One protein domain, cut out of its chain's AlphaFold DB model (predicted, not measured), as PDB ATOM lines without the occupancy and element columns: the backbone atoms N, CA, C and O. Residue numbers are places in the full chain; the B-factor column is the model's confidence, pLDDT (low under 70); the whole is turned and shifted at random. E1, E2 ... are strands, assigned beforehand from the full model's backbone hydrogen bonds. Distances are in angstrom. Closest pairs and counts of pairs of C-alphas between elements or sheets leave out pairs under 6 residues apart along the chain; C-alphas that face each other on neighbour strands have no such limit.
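This is residues 29 to 130 of the 133 residues of an uncharacterized protein of Bacteroidetes bacterium (UniProt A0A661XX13). With little regular structure, this is one six-stranded sheet curled into part of a barrel, with residues 78 to 87 sticking out. The 102 printed residues have no named helix and, along the chain, strands E1 to E6, with 39 residues: all strand. The mixed sheet runs E1 E4 E5 E2 E3 E6. The whole is compact, radius of gyration of the C-alphas 14.3 A, spanning 52 by 25 by 24 A.

E1, residues 29 to 35, is parallel to E4, residues 95 to 100 (N 32 to O 97, 2.9 A). E4 and E5, residues 105 to 111, form a hairpin (N 98 to O 107, 2.9 A). E2, residues 46 to 56, bends by 72 degrees at residue 52 and is antiparallel to E5 (N 52 to O 108, 2.8 A). E2 and E3, residues 69 to 73, form a hairpin (N 49 to O 70, 2.9 A). E6, residues 127 to 129, is parallel to E3 (N 71 to O 127, 3.0 A). In this folded sheet, bent back into two leaves, E1 E4 E5 face E3 E6, with E2 as hinge.

E1 begins at C-alpha 29 (-19.428, -1.207, -51.061); E6 ends at C-alpha 129 (-27.958, -16.755, -52.306). E2 measures 25.3 A.

The printed part has no cut. Links E2 to E3, E3 to E4 and E5 to E6 are long. The model's pLDDT is under 70 for 21 residues, among them 76 to 91.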
ATOM      1  N   ARG A  29     -18.531  -1.020 -49.923       60.75
ATOM      2  CA  ARG A  29     -19.428  -1.207 -51.061       60.75
ATOM      3  C   ARG A  29     -18.781  -2.224 -51.980       60.75
ATOM      4  O   ARG A  29     -17.709  -1.933 -52.500       60.75
ATOM      5  N   GLU A  30     -19.453  -3.346 -52.172       73.81
ATOM      6  CA  GLU A  30     -18.960  -4.432 -53.009       73.81
ATOM      7  C   GLU A  30     -19.923  -4.656 -54.174       73.81
ATOM      8  O   GLU A  30     -21.142  -4.671 -53.993       73.81
ATOM      9  N   ASP A  31     -19.383  -4.811 -55.376       76.94
ATOM     10  CA  ASP A  31     -20.129  -5.429 -56.466       76.94
ATOM     11  C   ASP A  31     -19.884  -6.933 -56.365       76.94
ATOM     12  O   ASP A  31     -18.784  -7.403 -56.645       76.94
ATOM     13  N   VAL A  32     -20.886  -7.668 -55.886       75.75
ATOM     14  CA  VAL A  32     -20.782  -9.118 -55.666       75.75
ATOM     15  C   VAL A  32     -21.157  -9.915 -56.919       75.75
ATOM     16  O   VAL A  32     -21.238 -11.140 -56.870       75.75
ATOM     17  N   GLY A  33     -21.381  -9.232 -58.048       81.62
ATOM     18  CA  GLY A  33     -21.626  -9.857 -59.338       81.62
ATOM     19  C   GLY A  33     -22.946 -10.626 -59.401       81.62
ATOM     20  O   GLY A  33     -23.960 -10.232 -58.816       81.62
ATOM     21  N   GLN A  34     -22.944 -11.713 -60.169       84.81
ATOM     22  CA  GLN A  34     -24.116 -12.562 -60.346       84.81
ATOM     23  C   GLN A  34     -24.198 -13.584 -59.218       84.81
ATOM     24  O   GLN A  34     -23.353 -14.468 -59.103       84.81
ATOM     25  N   LEU A  35     -25.243 -13.479 -58.401       84.12
ATOM     26  CA  LEU A  35     -25.440 -14.385 -57.279       84.12
ATOM     27  C   LEU A  35     -26.196 -15.645 -57.699       84.12
ATOM     28  O   LEU A  35     -27.261 -15.588 -58.327       84.12
ATOM     29  N   THR A  36     -25.677 -16.789 -57.259       84.38
ATOM     30  CA  THR A  36     -26.309 -18.098 -57.441       84.38
ATOM     31  C   THR A  36     -27.361 -18.322 -56.362       84.38
ATOM     32  O   THR A  36     -27.085 -18.181 -55.171       84.38
ATOM     33  N   VAL A  37     -28.583 -18.673 -56.768       85.19
ATOM     34  CA  VAL A  37     -29.673 -18.976 -55.828       85.19
ATOM     35  C   VAL A  37     -29.328 -20.241 -55.039       85.19
ATOM     36  O   VAL A  37     -29.006 -21.270 -55.630       85.19
ATOM     37  N   SER A  38     -29.429 -20.165 -53.714       82.75
ATOM     38  CA  SER A  38     -29.213 -21.286 -52.794       82.75
ATOM     39  C   SER A  38     -30.523 -21.692 -52.116       82.75
ATOM     40  O   SER A  38     -31.445 -20.886 -51.962       82.75
ATOM     41  N   ALA A  39     -30.622 -22.954 -51.702       79.50
ATOM     42  CA  ALA A  39     -31.708 -23.397 -50.839       79.50
ATOM     43  C   ALA A  39     -31.451 -22.916 -49.404       79.50
ATOM     44  O   ALA A  39     -30.335 -23.000 -48.898       79.50
ATOM     45  N   HIS A  40     -32.492 -22.443 -48.716       78.75
ATOM     46  CA  HIS A  40     -32.362 -22.087 -47.306       78.75
ATOM     47  C   HIS A  40     -31.975 -23.317 -46.471       78.75
ATOM     48  O   HIS A  40     -32.720 -24.298 -46.429       78.75
ATOM     49  N   ALA A  41     -30.847 -23.242 -45.767       73.75
ATOM     50  CA  ALA A  41     -30.400 -24.275 -44.843       73.75
ATOM     51  C   ALA A  41     -30.452 -23.743 -43.405       73.75
ATOM     52  O   ALA A  41     -29.816 -22.745 -43.071       73.75
ATOM     53  N   SER A  42     -31.185 -24.434 -42.525       63.22
ATOM     54  CA  SER A  42     -31.445 -24.007 -41.140       63.22
ATOM     55  C   SER A  42     -30.210 -23.977 -40.222       63.22
ATOM     56  O   SER A  42     -30.339 -23.635 -39.049       63.22
ATOM     57  N   GLY A  43     -29.035 -24.362 -40.728       68.25
ATOM     58  CA  GLY A  43     -27.748 -24.298 -40.028       68.25
ATOM     59  C   GLY A  43     -26.779 -23.245 -40.575       68.25
ATOM     60  O   GLY A  43     -25.735 -23.034 -39.966       68.25
ATOM     61  N   ASN A  44     -27.116 -22.579 -41.685       75.44
ATOM     62  CA  ASN A  44     -26.237 -21.599 -42.319       75.44
ATOM     63  C   ASN A  44     -26.435 -20.209 -41.705       75.44
ATOM     64  O   ASN A  44     -27.540 -19.817 -41.312       75.44
ATOM     65  N   THR A  45     -25.353 -19.437 -41.664       85.56
ATOM     66  CA  THR A  45     -25.392 -18.014 -41.331       85.56
ATOM     67  C   THR A  45     -25.364 -17.170 -42.598       85.56
ATOM     68  O   THR A  45     -24.699 -17.514 -43.573       85.56
ATOM     69  N   TYR A  46     -26.077 -16.051 -42.568       87.19
ATOM     70  CA  TYR A  46     -26.300 -15.185 -43.713       87.19
ATOM     71  C   TYR A  46     -26.054 -13.719 -43.356       87.19
ATOM     72  O   TYR A  46     -26.350 -13.255 -42.250       87.19
ATOM     73  N   CYS A  47     -25.607 -12.967 -44.351       88.12
ATOM     74  CA  CYS A  47     -25.708 -11.524 -44.399       88.12
ATOM     75  C   CYS A  47     -27.091 -11.140 -44.928       88.12
ATOM     76  O   CYS A  47     -27.487 -11.531 -46.026       88.12
ATOM     77  N   THR A  48     -27.845 -10.390 -44.126       91.69
ATOM     78  CA  THR A  48     -29.216  -9.993 -44.471       91.69
ATOM     79  C   THR A  48     -29.219  -8.601 -45.080       91.69
ATOM     80  O   THR A  48     -28.897  -7.633 -44.388       91.69
ATOM     81  N   TYR A  49     -29.642  -8.484 -46.333       91.88
ATOM     82  CA  TYR A  49     -29.691  -7.224 -47.064       91.88
ATOM     83  C   TYR A  49     -31.128  -6.806 -47.374       91.88
ATOM     84  O   TYR A  49     -32.020  -7.641 -47.514       91.88
ATOM     85  N   VAL A  50     -31.341  -5.498 -47.476       94.19
ATOM     86  CA  VAL A  50     -32.609  -4.867 -47.841       94.19
ATOM     87  C   VAL A  50     -32.431  -4.185 -49.188       94.19
ATOM     88  O   VAL A  50     -31.564  -3.319 -49.320       94.19
ATOM     89  N   ILE A  51     -33.252  -4.543 -50.173       94.56
ATOM     90  CA  ILE A  51     -33.198  -3.963 -51.517       94.56
ATOM     91  C   ILE A  51     -33.525  -2.470 -51.449       94.56
ATOM     92  O   ILE A  51     -34.532  -2.062 -50.871       94.56
ATOM     93  N   LYS A  52     -32.676  -1.642 -52.057       95.50
ATOM     94  CA  LYS A  52     -32.850  -0.184 -52.136       95.50
ATOM     95  C   LYS A  52     -33.091   0.318 -53.543       95.50
ATOM     96  O   LYS A  52     -33.766   1.330 -53.707       95.50
ATOM     97  N   ALA A  53     -32.607  -0.400 -54.547       93.62
ATOM     98  CA  ALA A  53     -32.919  -0.104 -55.933       93.62
ATOM     99  C   ALA A  53     -32.944  -1.385 -56.765       93.62
ATOM    100  O   ALA A  53     -32.175  -2.310 -56.513       93.62
ATOM    101  N   ALA A  54     -33.798  -1.392 -57.784       92.25
ATOM    102  CA  ALA A  54     -33.791  -2.373 -58.858       92.25
ATOM    103  C   ALA A  54     -33.673  -1.621 -60.188       92.25
ATOM    104  O   ALA A  54     -34.410  -0.663 -60.432       92.25
ATOM    105  N   ARG A  55     -32.731  -2.034 -61.032       92.75
ATOM    106  CA  ARG A  55     -32.489  -1.481 -62.368       92.75
ATOM    107  C   ARG A  55     -32.656  -2.593 -63.403       92.75
ATOM    108  O   ARG A  55     -31.665  -3.252 -63.726       92.75
ATOM    109  N   PRO A  56     -33.888  -2.848 -63.867       91.19
ATOM    110  CA  PRO A  56     -34.126  -3.810 -64.932       91.19
ATOM    111  C   PRO A  56     -33.771  -3.226 -66.302       91.19
ATOM    112  O   PRO A  56     -33.905  -2.020 -66.533       91.19
ATOM    113  N   GLU A  57     -33.343  -4.087 -67.220       89.50
ATOM    114  CA  GLU A  57     -33.247  -3.749 -68.639       89.50
ATOM    115  C   GLU A  57     -34.629  -3.414 -69.247       89.50
ATOM    116  O   GLU A  57     -35.667  -3.848 -68.736       89.50
ATOM    117  N   PRO A  58     -34.688  -2.630 -70.342       89.75
ATOM    118  CA  PRO A  58     -35.954  -2.269 -70.974       89.75
ATOM    119  C   PRO A  58     -36.779  -3.498 -71.379       89.75
ATOM    120  O   PRO A  58     -36.332  -4.319 -72.176       89.75
ATOM    121  N   GLY A  59     -38.013  -3.586 -70.876       88.25
ATOM    122  CA  GLY A  59     -38.923  -4.700 -71.166       88.25
ATOM    123  C   GLY A  59     -38.770  -5.914 -70.245       88.25
ATOM    124  O   GLY A  59     -39.438  -6.918 -70.482       88.25
ATOM    125  N   VAL A  60     -37.936  -5.823 -69.204       88.38
ATOM    126  CA  VAL A  60     -37.781  -6.845 -68.161       88.38
ATOM    127  C   VAL A  60     -38.417  -6.350 -66.861       88.38
ATOM    128  O   VAL A  60     -38.234  -5.197 -66.468       88.38
ATOM    129  N   ASP A  61     -39.154  -7.222 -66.178       88.50
ATOM    130  CA  ASP A  61     -39.725  -6.918 -64.865       88.50
ATOM    131  C   ASP A  61     -38.736  -7.267 -63.745       88.50
ATOM    132  O   ASP A  61     -38.090  -8.317 -63.755       88.50
ATOM    133  N   ALA A  62     -38.630  -6.396 -62.739       88.75
ATOM    134  CA  ALA A  62     -37.807  -6.669 -61.566       88.75
ATOM    135  C   ALA A  62     -38.441  -7.763 -60.693       88.75
ATOM    136  O   ALA A  62     -39.607  -7.676 -60.303       88.75
ATOM    137  N   PHE A  63     -37.648  -8.773 -60.337       87.94
ATOM    138  CA  PHE A  63     -38.080  -9.857 -59.455       87.94
ATOM    139  C   PHE A  63     -38.238  -9.390 -58.002       87.94
ATOM    140  O   PHE A  63     -39.187  -9.789 -57.320       87.94
ATOM    141  N   TYR A  64     -37.333  -8.518 -57.544       91.19
ATOM    142  CA  TYR A  64     -37.400  -7.882 -56.230       91.19
ATOM    143  C   TYR A  64     -37.935  -6.455 -56.312       91.19
ATOM    144  O   TYR A  64     -37.666  -5.701 -57.246       91.19
ATOM    145  N   SER A  65     -38.672  -6.081 -55.280       92.94
ATOM    146  CA  SER A  65     -39.156  -4.742 -54.995       92.94
ATOM    147  C   SER A  65     -38.255  -4.064 -53.960       92.94
ATOM    148  O   SER A  65     -37.522  -4.715 -53.214       92.94
ATOM    149  N   VAL A  66     -38.313  -2.735 -53.904       93.44
ATOM    150  CA  VAL A  66     -37.650  -1.973 -52.837       93.44
ATOM    151  C   VAL A  66     -38.187  -2.436 -51.477       93.44
ATOM    152  O   VAL A  66     -39.375  -2.712 -51.339       93.44
ATOM    153  N   ASP A  67     -37.286  -2.524 -50.501       94.00
ATOM    154  CA  ASP A  67     -37.486  -3.028 -49.138       94.00
ATOM    155  C   ASP A  67     -37.701  -4.541 -48.984       94.00
ATOM    156  O   ASP A  67     -37.831  -5.028 -47.857       94.00
ATOM    157  N   ASP A  68     -37.618  -5.314 -50.071       94.19
ATOM    158  CA  ASP A  68     -37.476  -6.763 -49.953       94.19
ATOM    159  C   ASP A  68     -36.197  -7.145 -49.215       94.19
ATOM    160  O   ASP A  68     -35.163  -6.480 -49.308       94.19
ATOM    161  N   ILE A  69     -36.264  -8.275 -48.515       93.31
ATOM    162  CA  ILE A  69     -35.121  -8.851 -47.818       93.31
ATOM    163  C   ILE A  69     -34.542  -9.983 -48.658       93.31
ATOM    164  O   ILE A  69     -35.263 -10.905 -49.045       93.31
ATOM    165  N   VAL A  70     -33.232  -9.947 -48.879       92.50
ATOM    166  CA  VAL A  70     -32.465 -11.044 -49.477       92.50
ATOM    167  C   VAL A  70     -31.349 -11.464 -48.537       92.50
ATOM    168  O   VAL A  70     -30.835 -10.658 -47.757       92.50
ATOM    169  N   CYS A  71     -30.979 -12.736 -48.601       91.75
ATOM    170  CA  CYS A  71     -29.970 -13.297 -47.721       91.75
ATOM    171  C   CYS A  71     -28.854 -13.942 -48.513       91.75
ATOM    172  O   CYS A  71     -29.088 -14.848 -49.304       91.75
ATOM    173  N   LEU A  72     -27.644 -13.456 -48.267       88.75
ATOM    174  CA  LEU A  72     -26.420 -13.959 -48.860       88.75
ATOM    175  C   LEU A  72     -25.716 -14.838 -47.835       88.75
ATOM    176  O   LEU A  72     -25.482 -14.384 -46.715       88.75
ATOM    177  N   GLU A  73     -25.426 -16.085 -48.185       86.94
ATOM    178  CA  GLU A  73     -24.647 -16.983 -47.340       86.94
ATOM    179  C   GLU A  73     -23.322 -16.328 -46.994       86.94
ATOM    180  O   GLU A  73     -22.672 -15.679 -47.815       86.94
ATOM    181  N   CYS A  74     -22.949 -16.467 -45.733       82.19
ATOM    182  CA  CYS A  74     -21.687 -15.939 -45.288       82.19
ATOM    183  C   CYS A  74     -20.551 -16.733 -45.896       82.19
ATOM    184  O   CYS A  74     -20.482 -17.948 -45.746       82.19
ATOM    185  N   CYS A  75     -19.670 -16.014 -46.577       73.19
ATOM    186  CA  CYS A  75     -18.450 -16.572 -47.110       73.19
ATOM    187  C   CYS A  75     -17.559 -17.002 -45.947       73.19
ATOM    188  O   CYS A  75     -16.978 -16.162 -45.253       73.19
ATOM    189  N   ASP A  76     -17.465 -18.308 -45.733       63.66
ATOM    190  CA  ASP A  76     -16.399 -18.892 -44.939       63.66
ATOM    191  C   ASP A  76     -15.122 -18.750 -45.761       63.66
ATOM    192  O   ASP A  76     -14.829 -19.559 -46.639       63.66
ATOM    193  N   THR A  77     -14.364 -17.678 -45.529       52.78
ATOM    194  CA  THR A  77     -12.981 -17.649 -45.986       52.78
ATOM    195  C   THR A  77     -12.223 -18.687 -45.177       52.78
ATOM    196  O   THR A  77     -11.675 -18.407 -44.110       52.78
ATOM    197  N   ASP A  78     -12.180 -19.904 -45.704       44.34
ATOM    198  CA  ASP A  78     -11.292 -20.973 -45.266       44.34
ATOM    199  C   ASP A  78      -9.848 -20.638 -45.696       44.34
ATOM    200  O   ASP A  78      -9.129 -21.419 -46.317       44.34
ATOM    201  N   ASP A  79      -9.392 -19.427 -45.366       43.78
ATOM    202  CA  ASP A  79      -7.985 -19.080 -45.405       43.78
ATOM    203  C   ASP A  79      -7.356 -19.715 -44.162       43.78
ATOM    204  O   ASP A  79      -7.128 -19.075 -43.133       43.78
ATOM    205  N   ASN A  80      -7.037 -21.004 -44.293       41.09
ATOM    206  CA  ASN A  80      -6.110 -21.776 -43.460       41.09
ATOM    207  C   ASN A  80      -4.677 -21.184 -43.497       41.09
ATOM    208  O   ASN A  80      -3.678 -21.894 -43.614       41.09
ATOM    209  N   THR A  81      -4.536 -19.861 -43.403       46.53
ATOM    210  CA  THR A  81      -3.252 -19.190 -43.243       46.53
ATOM    211  C   THR A  81      -2.952 -19.048 -41.761       46.53
ATOM    212  O   THR A  81      -3.538 -18.247 -41.042       46.53
ATOM    213  N   TRP A  82      -2.010 -19.867 -41.300       37.62
ATOM    214  CA  TRP A  82      -1.375 -19.726 -39.996       37.62
ATOM    215  C   TRP A  82      -0.581 -18.405 -39.922       37.62
ATOM    216  O   TRP A  82       0.145 -18.095 -40.871       37.62
ATOM    217  N   PRO A  83      -0.618 -17.644 -38.810       48.06
ATOM    218  CA  PRO A  83      -1.376 -17.880 -37.580       48.06
ATOM    219  C   PRO A  83      -2.877 -17.633 -37.786       48.06
ATOM    220  O   PRO A  83      -3.209 -16.767 -38.593       48.06
ATOM    221  N   PRO A  84      -3.771 -18.317 -37.038       41.31
ATOM    222  CA  PRO A  84      -5.201 -18.049 -37.094       41.31
ATOM    223  C   PRO A  84      -5.402 -16.563 -36.817       41.31
ATOM    224  O   PRO A  84      -5.228 -16.094 -35.687       41.31
ATOM    225  N   LYS A  85      -5.698 -15.800 -37.873       44.59
ATOM    226  CA  LYS A  85      -6.165 -14.430 -37.727       44.59
ATOM    227  C   LYS A  85      -7.380 -14.564 -36.827       44.59
ATOM    228  O   LYS A  85      -8.322 -15.263 -37.191       44.59
ATOM    229  N   ILE A  86      -7.289 -14.000 -35.618       40.94
ATOM    230  CA  ILE A  86      -8.406 -13.849 -34.679       40.94
ATOM    231  C   ILE A  86      -9.624 -13.581 -35.538       40.94
ATOM    232  O   ILE A  86      -9.557 -12.605 -36.286       40.94
ATOM    233  N   GLN A  87     -10.610 -14.489 -35.500       43.44
ATOM    234  CA  GLN A  87     -11.799 -14.473 -36.346       43.44
ATOM    235  C   GLN A  87     -12.151 -13.023 -36.646       43.44
ATOM    236  O   GLN A  87     -12.657 -12.308 -35.777       43.44
ATOM    237  N   ASN A  88     -11.813 -12.549 -37.848       43.12
ATOM    238  CA  ASN A  88     -12.503 -11.384 -38.351       43.12
ATOM    239  C   ASN A  88     -13.917 -11.928 -38.457       43.12
ATOM    240  O   ASN A  88     -14.175 -12.720 -39.360       43.12
ATOM    241  N   ASN A  89     -14.755 -11.626 -37.454       46.00
ATOM    242  CA  ASN A  89     -16.190 -11.871 -37.471       46.00
ATOM    243  C   ASN A  89     -16.626 -11.759 -38.923       46.00
ATOM    244  O   ASN A  89     -16.272 -10.754 -39.529       46.00
ATOM    245  N   GLN A  90     -17.265 -12.780 -39.486       59.56
ATOM    246  CA  GLN A  90     -17.686 -12.797 -40.884       59.56
ATOM    247  C   GLN A  90     -18.475 -11.500 -41.159       59.56
ATOM    248  O   GLN A  90     -19.637 -11.361 -40.766       59.56
ATOM    249  N   LEU A  91     -17.775 -10.478 -41.661       69.69
ATOM    250  CA  LEU A  91     -18.227  -9.094 -41.624       69.69
ATOM    251  C   LEU A  91     -18.917  -8.862 -42.951       69.69
ATOM    252  O   LEU A  91     -18.266  -8.761 -43.986       69.69
ATOM    253  N   CYS A  92     -20.232  -8.747 -42.904       80.00
ATOM    254  CA  CYS A  92     -21.028  -8.421 -44.063       80.00
ATOM    255  C   CYS A  92     -20.632  -7.052 -44.624       80.00
ATOM    256  O   CYS A  92     -20.345  -6.105 -43.869       80.00
ATOM    257  N   TYR A  93     -20.656  -6.944 -45.950       82.06
ATOM    258  CA  TYR A  93     -20.538  -5.670 -46.639       82.06
ATOM    259  C   TYR A  93     -21.691  -4.755 -46.230       82.06
ATOM    260  O   TYR A  93     -22.796  -5.208 -45.940       82.06
ATOM    261  N   THR A  94     -21.440  -3.450 -46.160       83.00
ATOM    262  CA  THR A  94     -22.489  -2.496 -45.771       83.00
ATOM    263  C   THR A  94     -23.461  -2.263 -46.925       83.00
ATOM    264  O   THR A  94     -24.652  -2.048 -46.700       83.00
ATOM    265  N   TYR A  95     -22.942  -2.330 -48.150       86.25
ATOM    266  CA  TYR A  95     -23.665  -2.142 -49.395       86.25
ATOM    267  C   TYR A  95     -23.204  -3.204 -50.385       86.25
ATOM    268  O   TYR A  95     -21.996  -3.381 -50.559       86.25
ATOM    269  N   ILE A  96     -24.149  -3.860 -51.047       87.94
ATOM    270  CA  ILE A  96     -23.859  -4.760 -52.159       87.94
ATOM    271  C   ILE A  96     -24.623  -4.331 -53.402       87.94
ATOM    272  O   ILE A  96     -25.762  -3.866 -53.321       87.94
ATOM    273  N   THR A  97     -23.993  -4.519 -54.550       88.81
ATOM    274  CA  THR A  97     -24.658  -4.533 -55.850       88.81
ATOM    275  C   THR A  97     -24.607  -5.960 -56.373       88.81
ATOM    276  O   THR A  97     -23.551  -6.582 -56.294       88.81
ATOM    277  N   PHE A  98     -25.715  -6.491 -56.882       89.31
ATOM    278  CA  PHE A  98     -25.738  -7.837 -57.453       89.31
ATOM    279  C   PHE A  98     -26.721  -7.963 -58.611       89.31
ATOM    280  O   PHE A  98     -27.678  -7.196 -58.722       89.31
ATOM    281  N   THR A  99     -26.522  -8.977 -59.443       89.25
ATOM    282  CA  THR A  99     -27.539  -9.464 -60.378       89.25
ATOM    283  C   THR A  99     -28.071 -10.809 -59.901       89.25
ATOM    284  O   THR A  99     -27.348 -11.620 -59.319       89.25
ATOM    285  N   SER A 100     -29.366 -11.053 -60.101       78.56
ATOM    286  CA  SER A 100     -29.996 -12.331 -59.754       78.56
ATOM    287  C   SER A 100     -30.504 -13.049 -60.991       78.56
ATOM    288  O   SER A 100     -31.103 -12.404 -61.849       78.56
ATOM    289  N   GLY A 101     -30.392 -14.377 -61.021       71.69
ATOM    290  CA  GLY A 101     -31.025 -15.187 -62.060       71.69
ATOM    291  C   GLY A 101     -30.344 -15.030 -63.419       71.69
ATOM    292  O   GLY A 101     -29.191 -15.423 -63.566       71.69
ATOM    293  N   ASP A 102     -31.069 -14.485 -64.393       70.75
ATOM    294  CA  ASP A 102     -30.695 -14.359 -65.810       70.75
ATOM    295  C   ASP A 102     -29.731 -13.198 -66.123       70.75
ATOM    296  O   ASP A 102     -29.223 -13.105 -67.237       70.75
ATOM    297  N   GLY A 103     -29.437 -12.344 -65.137       80.00
ATOM    298  CA  GLY A 103     -28.465 -11.256 -65.264       80.00
ATOM    299  C   GLY A 103     -29.033  -9.945 -65.817       80.00
ATOM    300  O   GLY A 103     -28.287  -8.976 -65.926       80.00
ATOM    301  N   HIS A 104     -30.337  -9.875 -66.104       86.12
ATOM    302  CA  HIS A 104     -30.970  -8.710 -66.741       86.12
ATOM    303  C   HIS A 104     -31.393  -7.597 -65.766       86.12
ATOM    304  O   HIS A 104     -31.836  -6.526 -66.185       86.12
ATOM    305  N   VAL A 105     -31.289  -7.832 -64.454       88.75
ATOM    306  CA  VAL A 105     -31.667  -6.853 -63.429       88.75
ATOM    307  C   VAL A 105     -30.552  -6.702 -62.407       88.75
ATOM    308  O   VAL A 105     -30.145  -7.674 -61.769       88.75
ATOM    309  N   VAL A 106     -30.093  -5.461 -62.229       91.25
ATOM    310  CA  VAL A 106     -29.110  -5.095 -61.204       91.25
ATOM    311  C   VAL A 106     -29.834  -4.554 -59.975       91.25
ATOM    312  O   VAL A 106     -30.641  -3.627 -60.083       91.25
ATOM    313  N   TYR A 107     -29.507  -5.084 -58.805       92.19
ATOM    314  CA  TYR A 107     -30.054  -4.669 -57.521       92.19
ATOM    315  C   TYR A 107     -28.975  -4.018 -56.665       92.19
ATOM    316  O   TYR A 107     -27.869  -4.541 -56.559       92.19
ATOM    317  N   ASP A 108     -29.319  -2.905 -56.019       93.12
ATOM    318  CA  ASP A 108     -28.534  -2.362 -54.911       93.12
ATOM    319  C   ASP A 108     -29.225  -2.730 -53.604       93.12
ATOM    320  O   ASP A 108     -30.443  -2.550 -53.469       93.12
ATOM    321  N   ALA A 109     -28.453  -3.194 -52.627       91.69
ATOM    322  CA  ALA A 109     -28.975  -3.580 -51.330       91.69
ATOM    323  C   ALA A 109     -28.065  -3.133 -50.183       91.69
ATOM    324  O   ALA A 109     -26.837  -3.179 -50.263       91.69
ATOM    325  N   ASP A 110     -28.700  -2.741 -49.085       92.19
ATOM    326  CA  ASP A 110     -28.029  -2.294 -47.868       92.19
ATOM    327  C   ASP A 110     -28.088  -3.388 -46.815       92.19
ATOM    328  O   ASP A 110     -29.112  -4.058 -46.674       92.19
ATOM    329  N   ILE A 111     -27.037  -3.531 -46.010       90.19
ATOM    330  CA  ILE A 111     -27.092  -4.422 -44.853       90.19
ATOM    331  C   ILE A 111     -28.231  -3.987 -43.921       90.19
ATOM    332  O   ILE A 111     -28.374  -2.805 -43.585       90.19
ATOM    333  N   LYS A 112     -29.052  -4.951 -43.501       88.06
ATOM    334  CA  LYS A 112     -30.196  -4.708 -42.617       88.06
ATOM    335  C   LYS A 112     -29.744  -4.208 -41.246       88.06
ATOM    336  O   LYS A 112     -30.320  -3.257 -40.724       88.06
ATOM    337  N   ASP A 113     -28.709  -4.831 -40.683       83.94
ATOM    338  CA  ASP A 113     -28.079  -4.400 -39.434       83.94
ATOM    339  C   ASP A 113     -26.729  -3.731 -39.723       83.94
ATOM    340  O   ASP A 113     -25.698  -4.378 -39.919       83.94
ATOM    341  N   ARG A 114     -26.743  -2.395 -39.764       73.75
ATOM    342  CA  ARG A 114     -25.533  -1.580 -39.962       73.75
ATOM    343  C   ARG A 114     -24.651  -1.508 -38.716       73.75
ATOM    344  O   ARG A 114     -23.487  -1.127 -38.827       73.75
ATOM    345  N   THR A 115     -25.195  -1.814 -37.539       68.75
ATOM    346  CA  THR A 115     -24.486  -1.723 -36.260       68.75
ATOM    347  C   THR A 115     -23.695  -2.994 -35.995       68.75
ATOM    348  O   THR A 115     -22.543  -2.923 -35.568       68.75
ATOM    349  N   ASN A 116     -24.291  -4.144 -36.298       67.00
ATOM    350  CA  ASN A 116     -23.699  -5.455 -36.120       67.00
ATOM    351  C   ASN A 116     -23.708  -6.187 -37.467       67.00
ATOM    352  O   ASN A 116     -24.581  -7.002 -37.749       67.00
ATOM    353  N   ARG A 117     -22.727  -5.858 -38.318       71.75
ATOM    354  CA  ARG A 117     -22.550  -6.417 -39.671       71.75
ATOM    355  C   ARG A 117     -22.063  -7.870 -39.639       71.75
ATOM    356  O   ARG A 117     -21.093  -8.205 -40.307       71.75
ATOM    357  N   VAL A 118     -22.642  -8.699 -38.789       76.25
ATOM    358  CA  VAL A 118     -22.214 -10.076 -38.576       76.25
ATOM    359  C   VAL A 118     -23.213 -11.033 -39.191       76.25
ATOM    360  O   VAL A 118     -24.420 -10.791 -39.220       76.25
ATOM    361  N   CYS A 119     -22.673 -12.146 -39.644       80.50
ATOM    362  CA  CYS A 119     -23.420 -13.293 -40.099       80.50
ATOM    363  C   CYS A 119     -24.369 -13.815 -39.024       80.50
ATOM    364  O   CYS A 119     -23.979 -14.072 -37.887       80.50
ATOM    365  N   THR A 120     -25.642 -13.944 -39.387       83.81
ATOM    366  CA  THR A 120     -26.705 -14.358 -38.469       83.81
ATOM    367  C   THR A 120     -27.750 -15.197 -39.193       83.81
ATOM    368  O   THR A 120     -27.708 -15.373 -40.410       83.81
ATOM    369  N   THR A 121     -28.705 -15.750 -38.456       84.25
ATOM    370  CA  THR A 121     -29.819 -16.486 -39.051       84.25
ATOM    371  C   THR A 121     -30.683 -15.547 -39.887       84.25
ATOM    372  O   THR A 121     -31.105 -14.494 -39.406       84.25
ATOM    373  N   CYS A 122     -31.012 -15.956 -41.108       85.31
ATOM    374  CA  CYS A 122     -31.932 -15.219 -41.956       85.31
ATOM    375  C   CYS A 122     -33.333 -15.837 -41.928       85.31
ATOM    376  O   CYS A 122     -33.560 -16.921 -42.468       85.31
ATOM    377  N   ALA A 123     -34.281 -15.106 -41.342       75.38
ATOM    378  CA  ALA A 123     -35.699 -15.437 -41.381       75.38
ATOM    379  C   ALA A 123     -36.441 -14.482 -42.331       75.38
ATOM    380  O   ALA A 123     -36.233 -13.269 -42.277       75.38
ATOM    381  N   SER A 124     -37.331 -15.038 -43.162       80.06
ATOM    382  CA  SER A 124     -38.263 -14.288 -44.022       80.06
ATOM    383  C   SER A 124     -37.613 -13.473 -45.151       80.06
ATOM    384  O   SER A 124     -38.000 -12.329 -45.390       80.06
ATOM    385  N   ALA A 125     -36.651 -14.059 -45.866       89.38
ATOM    386  CA  ALA A 125     -36.145 -13.479 -47.108       89.38
ATOM    387  C   ALA A 125     -36.984 -13.899 -48.321       89.38
ATOM    388  O   ALA A 125     -37.523 -15.004 -48.372       89.38
ATOM    389  N   ARG A 126     -37.050 -13.015 -49.320       91.12
ATOM    390  CA  ARG A 126     -37.636 -13.286 -50.639       91.12
ATOM    391  C   ARG A 126     -36.689 -14.103 -51.529       91.12
ATOM    392  O   ARG A 126     -37.146 -14.720 -52.484       91.12
ATOM    393  N   GLY A 127     -35.395 -14.129 -51.200       90.06
ATOM    394  CA  GLY A 127     -34.379 -14.914 -51.898       90.06
ATOM    395  C   GLY A 127     -33.183 -15.258 -51.012       90.06
ATOM    396  O   GLY A 127     -32.810 -14.485 -50.124       90.06
ATOM    397  N   TYR A 128     -32.593 -16.422 -51.278       90.88
ATOM    398  CA  TYR A 128     -31.389 -16.932 -50.628       90.88
ATOM    399  C   TYR A 128     -30.310 -17.153 -51.687       90.88
ATOM    400  O   TYR A 128     -30.591 -17.692 -52.759       90.88
ATOM    401  N   TYR A 129     -29.088 -16.737 -51.386       89.00
ATOM    402  CA  TYR A 129     -27.958 -16.755 -52.306       89.00
ATOM    403  C   TYR A 129     -26.757 -17.422 -51.669       89.00
ATOM    404  O   TYR A 129     -26.492 -17.187 -50.493       89.00
ATOM    405  N   ALA A 130     -26.035 -18.221 -52.447       84.88
ATOM    406  CA  ALA A 130     -24.740 -18.745 -52.040       84.88
ATOM    407  C   ALA A 130     -23.707 -17.614 -51.977       84.88
ATOM    408  O   ALA A 130     -23.852 -16.597 -52.664       84.88
TER     409      ALA A 130